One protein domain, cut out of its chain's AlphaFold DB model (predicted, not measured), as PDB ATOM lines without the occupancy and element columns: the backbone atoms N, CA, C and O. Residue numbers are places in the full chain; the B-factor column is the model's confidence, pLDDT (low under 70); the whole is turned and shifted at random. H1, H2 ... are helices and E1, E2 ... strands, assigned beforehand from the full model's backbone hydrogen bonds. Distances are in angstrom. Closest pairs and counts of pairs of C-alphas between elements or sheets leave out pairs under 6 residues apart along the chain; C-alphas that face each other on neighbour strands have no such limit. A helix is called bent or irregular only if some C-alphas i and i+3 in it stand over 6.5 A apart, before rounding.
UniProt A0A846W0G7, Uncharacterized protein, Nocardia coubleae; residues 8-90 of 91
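AT A GLANCE: This is residues 8 to 90 of the 91 residues of an uncharacterized protein of Nocardia coubleae (UniProt A0A846W0G7). A small closed barrel of six antiparallel strands, with two short helices, H1 and H2, outside it by E1. E2 and E5 bend as they take part in the ring, and the short strand E4 closes it between E5 and E1. The printed part has 83 residues, with named elements in the order H1, H2, E1, E2, E3, E4, E5, E6, and is mostly strand; round the ring run E1, E2, E3, E6, E5, E4 and back to E1. It is compact, with a radius of gyration of the C-alphas of 11.8 A, and spans 34 by 29 by 19 A.

HOW THE PARTS SIT: H1, residues 8 to 11, is on the barrel at a height over the sheet of 8.1 A, and the closest C-alphas of H1 and E1, residues 27 to 33, are those of Tyr 11 and Ala 29, 5.8 A apart. H2, residues 17 to 22, is on the barrel too, at a height of 8.9 A; its C-alpha 20 comes closest to E1, 7.3 A from that of Lys 27. H2 is irregular, with C-alphas 18 and 21 at 7.3 A; 0 of its 2 O i to N i+4 pairs are within hydrogen-bond range, against 2 of 3 O i to N i+3 pairs, and H1 is too short for an O i to N i+4 pair. E1, E2 at residues 38 to 46 and E3 at residues 52 to 58 form a meander, each strand the antiparallel neighbour of the one before; N 31 and O 39 are 3.0 A apart, and N 42 and O 55 2.8 A. E4, residues 67 to 69, E5, residues 72 to 81, and E6, residues 84 to 89, form another, with N 69 and O 72 at 2.8 A and N 77 and O 86 at 2.9 A. E4 and E1 are antiparallel neighbours, with N 68 and O 32 within hydrogen-bond range at 2.9 A, and so are E3 and E6, with N 56 and O 85 within hydrogen-bond range at 2.8 A. E1 to E4 and E3 to E6 are Greek keys, four strands in a row holding a meander, the first the antiparallel neighbour of the fourth.

IN THESE COORDINATES: H1 begins at C-alpha 8, (38.333, 21.289, 21.045), and is 5.8 A long; H2 is 10.1 A long. E1 measures 19.3 A, E2 19.8 A with a bend of 67 degrees at residue 43, and E3 16.8 A. E4 is 6.0 A long, E5 23.7 A with a bend of 60 degrees at residue 78, and E6 16.5 A, ending at C-alpha 89, (28.731, 18.690, 0.040).

THE WHOLE: The two C-alphas farthest apart, those of His 18 and Ala 64, are 35.0 A apart. The printed part has no cut; the link from E3 to E4 is short, the others are tight. Mean pLDDT of the printed part is 93.7, and residue 8 is under 70.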
ATOM      1  N   ARG A   8      37.023  21.692  21.572       58.28
ATOM      2  CA  ARG A   8      38.333  21.289  21.045       58.28
ATOM      3  C   ARG A   8      38.287  19.992  20.241       58.28
ATOM      4  O   ARG A   8      38.950  19.917  19.217       58.28
ATOM      5  N   ASP A   9      37.509  19.009  20.673       73.00
ATOM      6  CA  ASP A   9      37.342  17.747  19.950       73.00
ATOM      7  C   ASP A   9      36.507  17.937  18.681       73.00
ATOM      8  O   ASP A   9      36.746  17.247  17.696       73.00
ATOM      9  N   TYR A  10      35.581  18.904  18.686       85.69
ATOM     10  CA  TYR A  10      34.718  19.186  17.540       85.69
ATOM     11  C   TYR A  10      35.507  19.635  16.307       85.69
ATOM     12  O   TYR A  10      35.353  19.041  15.252       85.69
ATOM     13  N   TYR A  11      36.404  20.622  16.438       91.12
ATOM     14  CA  TYR A  11      37.224  21.112  15.314       91.12
ATOM     15  C   TYR A  11      38.556  20.379  15.136       91.12
ATOM     16  O   TYR A  11      39.291  20.645  14.183       91.12
ATOM     17  N   GLY A  12      38.887  19.473  16.054       94.12
ATOM     18  CA  GLY A  12      40.093  18.669  15.990       94.12
ATOM     19  C   GLY A  12      41.336  19.289  16.631       94.12
ATOM     20  O   GLY A  12      41.319  20.295  17.349       94.12
ATOM     21  N   THR A  13      42.455  18.623  16.365       95.69
ATOM     22  CA  THR A  13      43.748  18.874  17.010       95.69
ATOM     23  C   THR A  13      44.512  19.977  16.291       95.69
ATOM     24  O   THR A  13      44.552  19.993  15.063       95.69
ATOM     25  N   ASP A  14      45.141  20.874  17.053       96.00
ATOM     26  CA  ASP A  14      46.008  21.925  16.514       96.00
ATOM     27  C   ASP A  14      47.230  21.345  15.796       96.00
ATOM     28  O   ASP A  14      47.918  20.454  16.305       96.00
ATOM     29  N   LEU A  15      47.532  21.898  14.626       96.12
ATOM     30  CA  LEU A  15      48.781  21.652  13.925       96.12
ATOM     31  C   LEU A  15      49.916  22.494  14.535       96.12
ATOM     32  O   LEU A  15      49.695  23.608  15.017       96.12
ATOM     33  N   PRO A  16      51.171  22.012  14.472       97.00
ATOM     34  CA  PRO A  16      52.335  22.859  14.694       97.00
ATOM     35  C   PRO A  16      52.291  24.103  13.798       97.00
ATOM     36  O   PRO A  16      51.928  24.009  12.629       97.00
ATOM     37  N   THR A  17      52.744  25.256  14.300       96.62
ATOM     38  CA  THR A  17      52.613  26.552  13.601       96.62
ATOM     39  C   THR A  17      53.123  26.542  12.158       96.62
ATOM     40  O   THR A  17      52.500  27.124  11.276       96.62
ATOM     41  N   HIS A  18      54.233  25.850  11.890       96.38
ATOM     42  CA  HIS A  18      54.816  25.764  10.546       96.38
ATOM     43  C   HIS A  18      53.986  24.926   9.553       96.38
ATOM     44  O   HIS A  18      54.271  24.958   8.358       96.38
ATOM     45  N   LEU A  19      52.971  24.198  10.028       96.81
ATOM     46  CA  LEU A  19      52.018  23.421   9.231       96.81
ATOM     47  C   LEU A  19      50.624  24.062   9.190       96.81
ATOM     48  O   LEU A  19      49.757  23.548   8.494       96.81
ATOM     49  N   CYS A  20      50.392  25.188   9.879       96.88
ATOM     50  CA  CYS A  20      49.073  25.833   9.893       96.88
ATOM     51  C   CYS A  20      48.553  26.170   8.491       96.88
ATOM     52  O   CYS A  20      47.350  26.182   8.284       96.88
ATOM     53  N   TRP A  21      49.441  26.428   7.529       95.44
ATOM     54  CA  TRP A  21      49.063  26.744   6.151       95.44
ATOM     55  C   TRP A  21      48.376  25.579   5.419       95.44
ATOM     56  O   TRP A  21      47.770  25.810   4.381       95.44
ATOM     57  N   MET A  22      48.463  24.351   5.941       96.06
ATOM     58  CA  MET A  22      47.819  23.172   5.353       96.06
ATOM     59  C   MET A  22      46.314  23.098   5.630       96.06
ATOM     60  O   MET A  22      45.643  22.273   5.026       96.06
ATOM     61  N   SER A  23      45.792  23.888   6.573       97.69
ATOM     62  CA  SER A  23      44.404  23.806   7.029       97.69
ATOM     63  C   SER A  23      43.830  25.194   7.284       97.69
ATOM     64  O   SER A  23      44.464  26.020   7.942       97.69
ATOM     65  N   ALA A  24      42.595  25.435   6.844       96.56
ATOM     66  CA  ALA A  24      41.892  26.710   6.988       96.56
ATOM     67  C   ALA A  24      41.805  27.210   8.439       96.56
ATOM     68  O   ALA A  24      41.701  28.412   8.679       96.56
ATOM     69  N   ASN A  25      41.865  26.303   9.418       95.25
ATOM     70  CA  ASN A  25      41.824  26.632  10.843       95.25
ATOM     71  C   ASN A  25      43.031  26.125  11.636       95.25
ATOM     72  O   ASN A  25      42.965  26.086  12.865       95.25
ATOM     73  N   CYS A  26      44.127  25.753  10.964       97.19
ATOM     74  CA  CYS A  26      45.302  25.145  11.589       97.19
ATOM     75  C   CYS A  26      44.970  23.869  12.397       97.19
ATOM     76  O   CYS A  26      45.615  23.576  13.404       97.19
ATOM     77  N   LYS A  27      43.965  23.090  11.976       96.62
ATOM     78  CA  LYS A  27      43.586  21.837  12.647       96.62
ATOM     79  C   LYS A  27      43.432  20.663  11.695       96.62
ATOM     80  O   LYS A  27      43.184  20.833  10.503       96.62
ATOM     81  N   VAL A  28      43.539  19.469  12.271       97.19
ATOM     82  CA  VAL A  28      43.103  18.205  11.667       97.19
ATOM     83  C   VAL A  28      42.047  17.587  12.573       97.19
ATOM     84  O   VAL A  28      42.283  17.398  13.772       97.19
ATOM     85  N   ALA A  29      40.891  17.269  12.006       96.06
ATOM     86  CA  ALA A  29      39.779  16.649  12.715       96.06
ATOM     87  C   ALA A  29      39.706  15.148  12.425       96.06
ATOM     88  O   ALA A  29      40.122  14.686  11.365       96.06
ATOM     89  N   VAL A  30      39.162  14.382  13.369       95.38
ATOM     90  CA  VAL A  30      38.676  13.030  13.083       95.38
ATOM     91  C   VAL A  30      37.176  13.143  12.885       95.38
ATOM     92  O   VAL A  30      36.447  13.418  13.837       95.38
ATOM     93  N   VAL A  31      36.741  12.959  11.647       94.06
ATOM     94  CA  VAL A  31      35.329  12.998  11.256       94.06
ATOM     95  C   VAL A  31      34.807  11.580  11.118       94.06
ATOM     96  O   VAL A  31      35.596  10.638  10.989       94.06
ATOM     97  N   ARG A  32      33.487  11.417  11.179       93.69
ATOM     98  CA  ARG A  32      32.860  10.100  11.098       93.69
ATOM     99  C   ARG A  32      31.601  10.112  10.255       93.69
ATOM    100  O   ARG A  32      30.911  11.126  10.177       93.69
ATOM    101  N   THR A  33      31.300   8.969   9.678       92.75
ATOM    102  CA  THR A  33      29.995   8.662   9.101       92.75
ATOM    103  C   THR A  33      29.001   8.225  10.179       92.75
ATOM    104  O   THR A  33      29.353   8.034  11.349       92.75
ATOM    105  N   VAL A  34      27.743   8.025   9.783       84.50
ATOM    106  CA  VAL A  34      26.691   7.478  10.659       84.50
ATOM    107  C   VAL A  34      26.915   6.010  11.045       84.50
ATOM    108  O   VAL A  34      26.399   5.577  12.073       84.50
ATOM    109  N   ASP A  35      27.685   5.253  10.258       87.69
ATOM    110  CA  ASP A  35      28.080   3.864  10.530       87.69
ATOM    111  C   ASP A  35      29.450   3.750  11.231       87.69
ATOM    112  O   ASP A  35      30.045   2.674  11.274       87.69
ATOM    113  N   ASP A  36      29.925   4.851  11.830       87.56
ATOM    114  CA  ASP A  36      31.160   4.951  12.622       87.56
ATOM    115  C   ASP A  36      32.471   4.700  11.839       87.56
ATOM    116  O   ASP A  36      33.530   4.504  12.448       87.56
ATOM    117  N   GLN A  37      32.463   4.787  10.502       91.38
ATOM    118  CA  GLN A  37      33.709   4.883   9.735       91.38
ATOM    119  C   GLN A  37      34.354   6.252   9.951       91.38
ATOM    120  O   GLN A  37      33.684   7.281   9.901       91.38
ATOM    121  N   THR A  38      35.666   6.281  10.195       93.50
ATOM    122  CA  THR A  38      36.388   7.519  10.526       93.50
ATOM    123  C   THR A  38      37.358   7.942   9.436       93.50
ATOM    124  O   THR A  38      38.020   7.095   8.843       93.50
ATOM    125  N   ALA A  39      37.538   9.251   9.265       95.69
ATOM    126  CA  ALA A  39      38.576   9.818   8.409       95.69
ATOM    127  C   ALA A  39      39.338  10.943   9.120       95.69
ATOM    128  O   ALA A  39      38.803  11.621  10.003       95.69
ATOM    129  N   ARG A  40      40.599  11.157   8.728       97.19
ATOM    130  CA  ARG A  40      41.367  12.345   9.138       97.19
ATOM    131  C   ARG A  40      41.083  13.460   8.148       97.19
ATOM    132  O   ARG A  40      41.456  13.330   6.990       97.19
ATOM    133  N   PHE A  41      40.455  14.531   8.606       97.75
ATOM    134  CA  PHE A  41      40.001  15.639   7.778       97.75
ATOM    135  C   PHE A  41      40.860  16.885   7.982       97.75
ATOM    136  O   PHE A  41      41.116  17.307   9.113       97.75
ATOM    137  N   VAL A  42      41.280  17.477   6.872       98.19
ATOM    138  CA  VAL A  42      42.048  18.714   6.783       98.19
ATOM    139  C   VAL A  42      41.168  19.745   6.063       98.19
ATOM    140  O   VAL A  42      41.037  19.675   4.838       98.19
ATOM    141  N   PRO A  43      40.534  20.677   6.799       97.62
ATOM    142  CA  PRO A  43      39.686  21.700   6.199       97.62
ATOM    143  C   PRO A  43      40.486  22.586   5.239       97.62
ATOM    144  O   PRO A  43      41.495  23.161   5.639       97.62
ATOM    145  N   ASP A  44      40.010  22.747   4.009       97.81
ATOM    146  CA  ASP A  44      40.533  23.740   3.056       97.81
ATOM    147  C   ASP A  44      39.703  25.034   3.099       97.81
ATOM    148  O   ASP A  44      40.213  26.139   2.914       97.81
ATOM    149  N   TYR A  45      38.423  24.909   3.459       96.44
ATOM    150  CA  TYR A  45      37.494  26.017   3.649       96.44
ATOM    151  C   TYR A  45      36.617  25.794   4.886       96.44
ATOM    152  O   TYR A  45      36.254  24.660   5.201       96.44
ATOM    153  N   LEU A  46      36.239  26.892   5.550       95.62
ATOM    154  CA  LEU A  46      35.251  26.915   6.630       95.62
ATOM    155  C   LEU A  46      34.073  27.822   6.275       95.62
ATOM    156  O   LEU A  46      34.263  28.954   5.824       95.62
ATOM    157  N   GLY A  47      32.860  27.332   6.520       91.12
ATOM    158  CA  GLY A  47      31.639  28.120   6.416       91.12
ATOM    159  C   GLY A  47      31.401  29.031   7.626       91.12
ATOM    160  O   GLY A  47      32.137  29.017   8.612       91.12
ATOM    161  N   ILE A  48      30.362  29.864   7.523       85.31
ATOM    162  CA  ILE A  48      29.858  30.714   8.608       85.31
ATOM    163  C   ILE A  48      28.361  30.393   8.758       85.31
ATOM    164  O   ILE A  48      27.636  30.554   7.774       85.31
ATOM    165  N   PRO A  49      27.859  29.997   9.944       84.12
ATOM    166  CA  PRO A  49      28.552  29.938  11.235       84.12
ATOM    167  C   PRO A  49      29.454  28.703  11.435       84.12
ATOM    168  O   PRO A  49      30.359  28.778  12.263       84.12
ATOM    169  N   ASP A  50      29.221  27.619  10.694       84.62
ATOM    170  CA  ASP A  50      29.989  26.366  10.682       84.62
ATOM    171  C   ASP A  50      30.010  25.741   9.266       84.62
ATOM    172  O   ASP A  50      29.720  26.423   8.275       84.62
ATOM    173  N   GLY A  51      30.419  24.475   9.162       92.19
ATOM    174  CA  GLY A  51      30.610  23.750   7.907       92.19
ATOM    175  C   GLY A  51      32.042  23.800   7.381       92.19
ATOM    176  O   GLY A  51      32.833  24.693   7.710       92.19
ATOM    177  N   ALA A  52      32.396  22.830   6.542       96.62
ATOM    178  CA  ALA A  52      33.699  22.770   5.892       96.62
ATOM    179  C   ALA A  52      33.647  21.974   4.589       96.62
ATOM    180  O   ALA A  52      32.729  21.201   4.355       96.62
ATOM    181  N   ILE A  53      34.675  22.149   3.768       97.81
ATOM    182  CA  ILE A  53      35.066  21.238   2.684       97.81
ATOM    183  C   ILE A  53      36.589  21.119   2.719       97.81
ATOM    184  O   ILE A  53      37.266  21.982   3.297       97.81
ATOM    185  N   GLY A  54      37.147  20.046   2.175       98.19
ATOM    186  CA  GLY A  54      38.586  19.837   2.276       98.19
ATOM    187  C   GLY A  54      39.032  18.423   1.980       98.19
ATOM    188  O   GLY A  54      38.336  17.642   1.342       98.19
ATOM    189  N   TYR A  55      40.216  18.093   2.472       98.31
ATOM    190  CA  TYR A  55      40.862  16.817   2.209       98.31
ATOM    191  C   TYR A  55      40.566  15.834   3.332       98.31
ATOM    192  O   TYR A  55      40.658  16.197   4.504       98.31
ATOM    193  N   ALA A  56      40.288  14.578   3.007       98.06
ATOM    194  CA  ALA A  56      40.241  13.516   3.997       98.06
ATOM    195  C   ALA A  56      41.135  12.350   3.603       98.06
ATOM    196  O   ALA A  56      41.175  11.952   2.443       98.06
ATOM    197  N   HIS A  57      41.816  11.787   4.595       97.94
ATOM    198  CA  HIS A  57      42.467  10.495   4.469       97.94
ATOM    199  C   HIS A  57      41.569   9.417   5.069       97.94
ATOM    200  O   HIS A  57      41.269   9.451   6.273       97.94
ATOM    201  N   LEU A  58      41.171   8.469   4.231       95.19
ATOM    202  CA  LEU A  58      40.328   7.336   4.568       95.19
ATOM    203  C   LEU A  58      41.189   6.078   4.692       95.19
ATOM    204  O   LEU A  58      42.080   5.831   3.881       95.19
ATOM    205  N   ASP A  59      40.903   5.266   5.705       87.19
ATOM    206  CA  ASP A  59      41.531   3.957   5.872       87.19
ATOM    207  C   ASP A  59      40.699   2.904   5.109       87.19
ATOM    208  O   ASP A  59      39.941   2.141   5.706       87.19
ATOM    209  N   GLY A  60      40.810   2.892   3.774       86.31
ATOM    210  CA  GLY A  60      40.111   1.948   2.892       86.31
ATOM    211  C   GLY A  60      39.204   2.611   1.852       86.31
ATOM    212  O   GLY A  60      39.448   3.738   1.430       86.31
ATOM    213  N   GLU A  61      38.184   1.869   1.413       88.25
ATOM    214  CA  GLU A  61      37.200   2.332   0.427       88.25
ATOM    215  C   GLU A  61      36.345   3.478   1.004       88.25
ATOM    216  O   GLU A  61      35.990   3.417   2.187       88.25
ATOM    217  N   PRO A  62      35.982   4.502   0.208       89.25
ATOM    218  CA  PRO A  62      35.022   5.516   0.619       89.25
ATOM    219  C   PRO A  62      33.694   4.917   1.116       89.25
ATOM    220  O   PRO A  62      33.145   4.009   0.483       89.25
ATOM    221  N   PRO A  63      33.141   5.434   2.229       89.88
ATOM    222  CA  PRO A  63      31.831   5.022   2.707       89.88
ATOM    223  C   PRO A  63      30.733   5.364   1.702       89.88
ATOM    224  O   PRO A  63      30.806   6.360   0.984       89.88
ATOM    225  N   ALA A  64      29.663   4.568   1.723       90.00
ATOM    226  CA  ALA A  64      28.415   4.922   1.048       90.00
ATOM    227  C   ALA A  64      27.684   6.074   1.761       90.00
ATOM    228  O   ALA A  64      26.958   6.834   1.124       90.00
ATOM    229  N   GLU A  65      27.870   6.185   3.078       94.44
ATOM    230  CA  GLU A  65      27.257   7.216   3.907       94.44
ATOM    231  C   GLU A  65      28.134   8.481   3.978       94.44
ATOM    232  O   GLU A  65      29.363   8.375   4.008       94.44
ATOM    233  N   PRO A  66      27.539   9.683   4.069       95.94
ATOM    234  CA  PRO A  66      28.302  10.915   4.226       95.94
ATOM    235  C   PRO A  66      29.033  10.999   5.570       95.94
ATOM    236  O   PRO A  66      28.593  10.459   6.590       95.94
ATOM    237  N   PHE A  67      30.116  11.772   5.593       95.88
ATOM    238  CA  PHE A  67      30.748  12.218   6.831       95.88
ATOM    239  C   PHE A  67      29.981  13.402   7.423       95.88
ATOM    240  O   PHE A  67      29.654  14.348   6.707       95.88
ATOM    241  N   GLU A  68      29.761  13.393   8.738       94.00
ATOM    242  CA  GLU A  68      29.380  14.599   9.476       94.00
ATOM    243  C   GLU A  68      30.636  15.434   9.737       94.00
ATOM    244  O   GLU A  68      31.570  14.986  10.410       94.00
ATOM    245  N   VAL A  69      30.672  16.633   9.159       94.81
ATOM    246  CA  VAL A  69      31.803  17.553   9.247       94.81
ATOM    247  C   VAL A  69      31.305  18.942   9.599       94.81
ATOM    248  O   VAL A  69      30.856  19.708   8.750       94.81
ATOM    249  N   PHE A  70      31.446  19.280  10.873       93.06
ATOM    250  CA  PHE A  70      31.124  20.595  11.414       93.06
ATOM    251  C   PHE A  70      29.702  21.059  11.053       93.06
ATOM    252  O   PHE A  70      29.515  22.203  10.650       93.06
ATOM    253  N   GLY A  71      28.722  20.156  11.137       90.06
ATOM    254  CA  GLY A  71      27.327  20.421  10.777       90.06
ATOM    255  C   GLY A  71      26.971  20.146   9.310       90.06
ATOM    256  O   GLY A  71      25.787  19.990   9.009       90.06
ATOM    257  N   ASP A  72      27.952  20.015   8.410       93.50
ATOM    258  CA  ASP A  72      27.738  19.644   7.005       93.50
ATOM    259  C   ASP A  72      27.796  18.113   6.806       93.50
ATOM    260  O   ASP A  72      28.480  17.389   7.529       93.50
ATOM    261  N   GLN A  73      27.077  17.610   5.797       95.69
ATOM    262  CA  GLN A  73      27.205  16.233   5.303       95.69
ATOM    263  C   GLN A  73      28.076  16.243   4.048       95.69
ATOM    264  O   GLN A  73      27.680  16.811   3.022       95.69
ATOM    265  N   LEU A  74      29.261  15.639   4.135       97.12
ATOM    266  CA  LEU A  74      30.234  15.635   3.046       97.12
ATOM    267  C   LEU A  74      30.428  14.243   2.458       97.12
ATOM    268  O   LEU A  74      30.547  13.253   3.181       97.12
ATOM    269  N   CYS A  75      30.525  14.199   1.138       96.94
ATOM    270  CA  CYS A  75      30.764  12.997   0.363       96.94
ATOM    271  C   CYS A  75      32.160  13.073  -0.278       96.94
ATOM    272  O   CYS A  75      32.550  14.144  -0.756       96.94
ATOM    273  N   PRO A  76      32.917  11.963  -0.327       96.44
ATOM    274  CA  PRO A  76      34.100  11.874  -1.174       96.44
ATOM    275  C   PRO A  76      33.697  12.086  -2.638       96.44
ATOM    276  O   PRO A  76      32.837  11.366  -3.146       96.44
ATOM    277  N   SER A  77      34.288  13.070  -3.315       96.38
ATOM    278  CA  SER A  77      33.921  13.411  -4.699       96.38
ATOM    279  C   SER A  77      35.075  13.319  -5.693       96.38
ATOM    280  O   SER A  77      34.839  13.054  -6.874       96.38
ATOM    281  N   ILE A  78      36.321  13.485  -5.238       97.12
ATOM    282  CA  ILE A  78      37.521  13.343  -6.076       97.12
ATOM    283  C   ILE A  78      38.554  12.492  -5.340       97.12
ATOM    284  O   ILE A  78      38.988  12.854  -4.248       97.12
ATOM    285  N   GLU A  79      38.986  11.393  -5.959       96.75
ATOM    286  CA  GLU A  79      40.105  10.587  -5.471       96.75
ATOM    287  C   GLU A  79      41.437  11.264  -5.822       96.75
ATOM    288  O   GLU A  79      41.691  11.607  -6.980       96.75
ATOM    289  N   LEU A  80      42.297  11.456  -4.820       97.06
ATOM    290  CA  LEU A  80      43.627  12.057  -4.972       97.06
ATOM    291  C   LEU A  80      44.751  11.008  -4.920       97.06
ATOM    292  O   LEU A  80      45.899  11.326  -5.234       97.06
ATOM    293  N   GLY A  81      44.410   9.767  -4.563       95.88
ATOM    294  CA  GLY A  81      45.328   8.639  -4.426       95.88
ATOM    295  C   GLY A  81      45.804   8.422  -2.990       95.88
ATOM    296  O   GLY A  81      45.691   9.296  -2.134       95.88
ATOM    297  N   ASP A  82      46.328   7.224  -2.720       95.44
ATOM    298  CA  ASP A  82      46.898   6.833  -1.421       95.44
ATOM    299  C   ASP A  82      45.959   7.098  -0.226       95.44
ATOM    300  O   ASP A  82      46.381   7.572   0.827       95.44
ATOM    301  N   GLY A  83      44.664   6.822  -0.410       96.06
ATOM    302  CA  GLY A  83      43.634   7.020   0.615       96.06
ATOM    303  C   GLY A  83      43.167   8.469   0.783       96.06
ATOM    304  O   GLY A  83      42.285   8.720   1.604       96.06
ATOM    305  N   TRP A  84      43.705   9.424   0.019       97.88
ATOM    306  CA  TRP A  84      43.277  10.822   0.051       97.88
ATOM    307  C   TRP A  84      42.125  11.111  -0.905       97.88
ATOM    308  O   TRP A  84      42.139  10.723  -2.073       97.88
ATOM    309  N   TRP A  85      41.163  11.878  -0.403       98.19
ATOM    310  CA  TRP A  85      39.972  12.303  -1.122       98.19
ATOM    311  C   TRP A  85      39.691  13.781  -0.887       98.19
ATOM    312  O   TRP A  85      39.919  14.305   0.205       98.19
ATOM    313  N   TRP A  86      39.150  14.443  -1.903       97.88
ATOM    314  CA  TRP A  86      38.420  15.690  -1.725       97.88
ATOM    315  C   TRP A  86      37.007  15.380  -1.234       97.88
ATOM    316  O   TRP A  86      36.305  14.556  -1.828       97.88
ATOM    317  N   LEU A  87      36.609  16.031  -0.146       98.00
ATOM    318  CA  LEU A  87      35.274  15.978   0.432       98.00
ATOM    319  C   LEU A  87      34.582  17.314   0.202       98.00
ATOM    320  O   LEU A  87      35.074  18.371   0.610       98.00
ATOM    321  N   GLU A  88      33.393  17.242  -0.375       96.94
ATOM    322  CA  GLU A  88      32.498  18.378  -0.537       96.94
ATOM    323  C   GLU A  88      31.059  17.986  -0.217       96.94
ATOM    324  O   GLU A  88      30.775  16.832   0.107       96.94
ATOM    325  N   ARG A  89      30.142  18.958  -0.251       95.44
ATOM    326  CA  ARG A  89      28.731  18.690   0.040       95.44
ATOM    327  C   ARG A  89      28.197  17.620  -0.901       95.44
ATOM    328  O   ARG A  89      28.415  17.687  -2.109       95.44
ATOM    329  N   CYS A  90      27.474  16.661  -0.333       93.56
ATOM    330  CA  CYS A  90      26.765  15.667  -1.124       93.56
ATOM    331  C   CYS A  90      25.779  16.353  -2.088       93.56
ATOM    332  O   CYS A  90      25.190  17.383  -1.743       93.56
TER     333      CYS A  90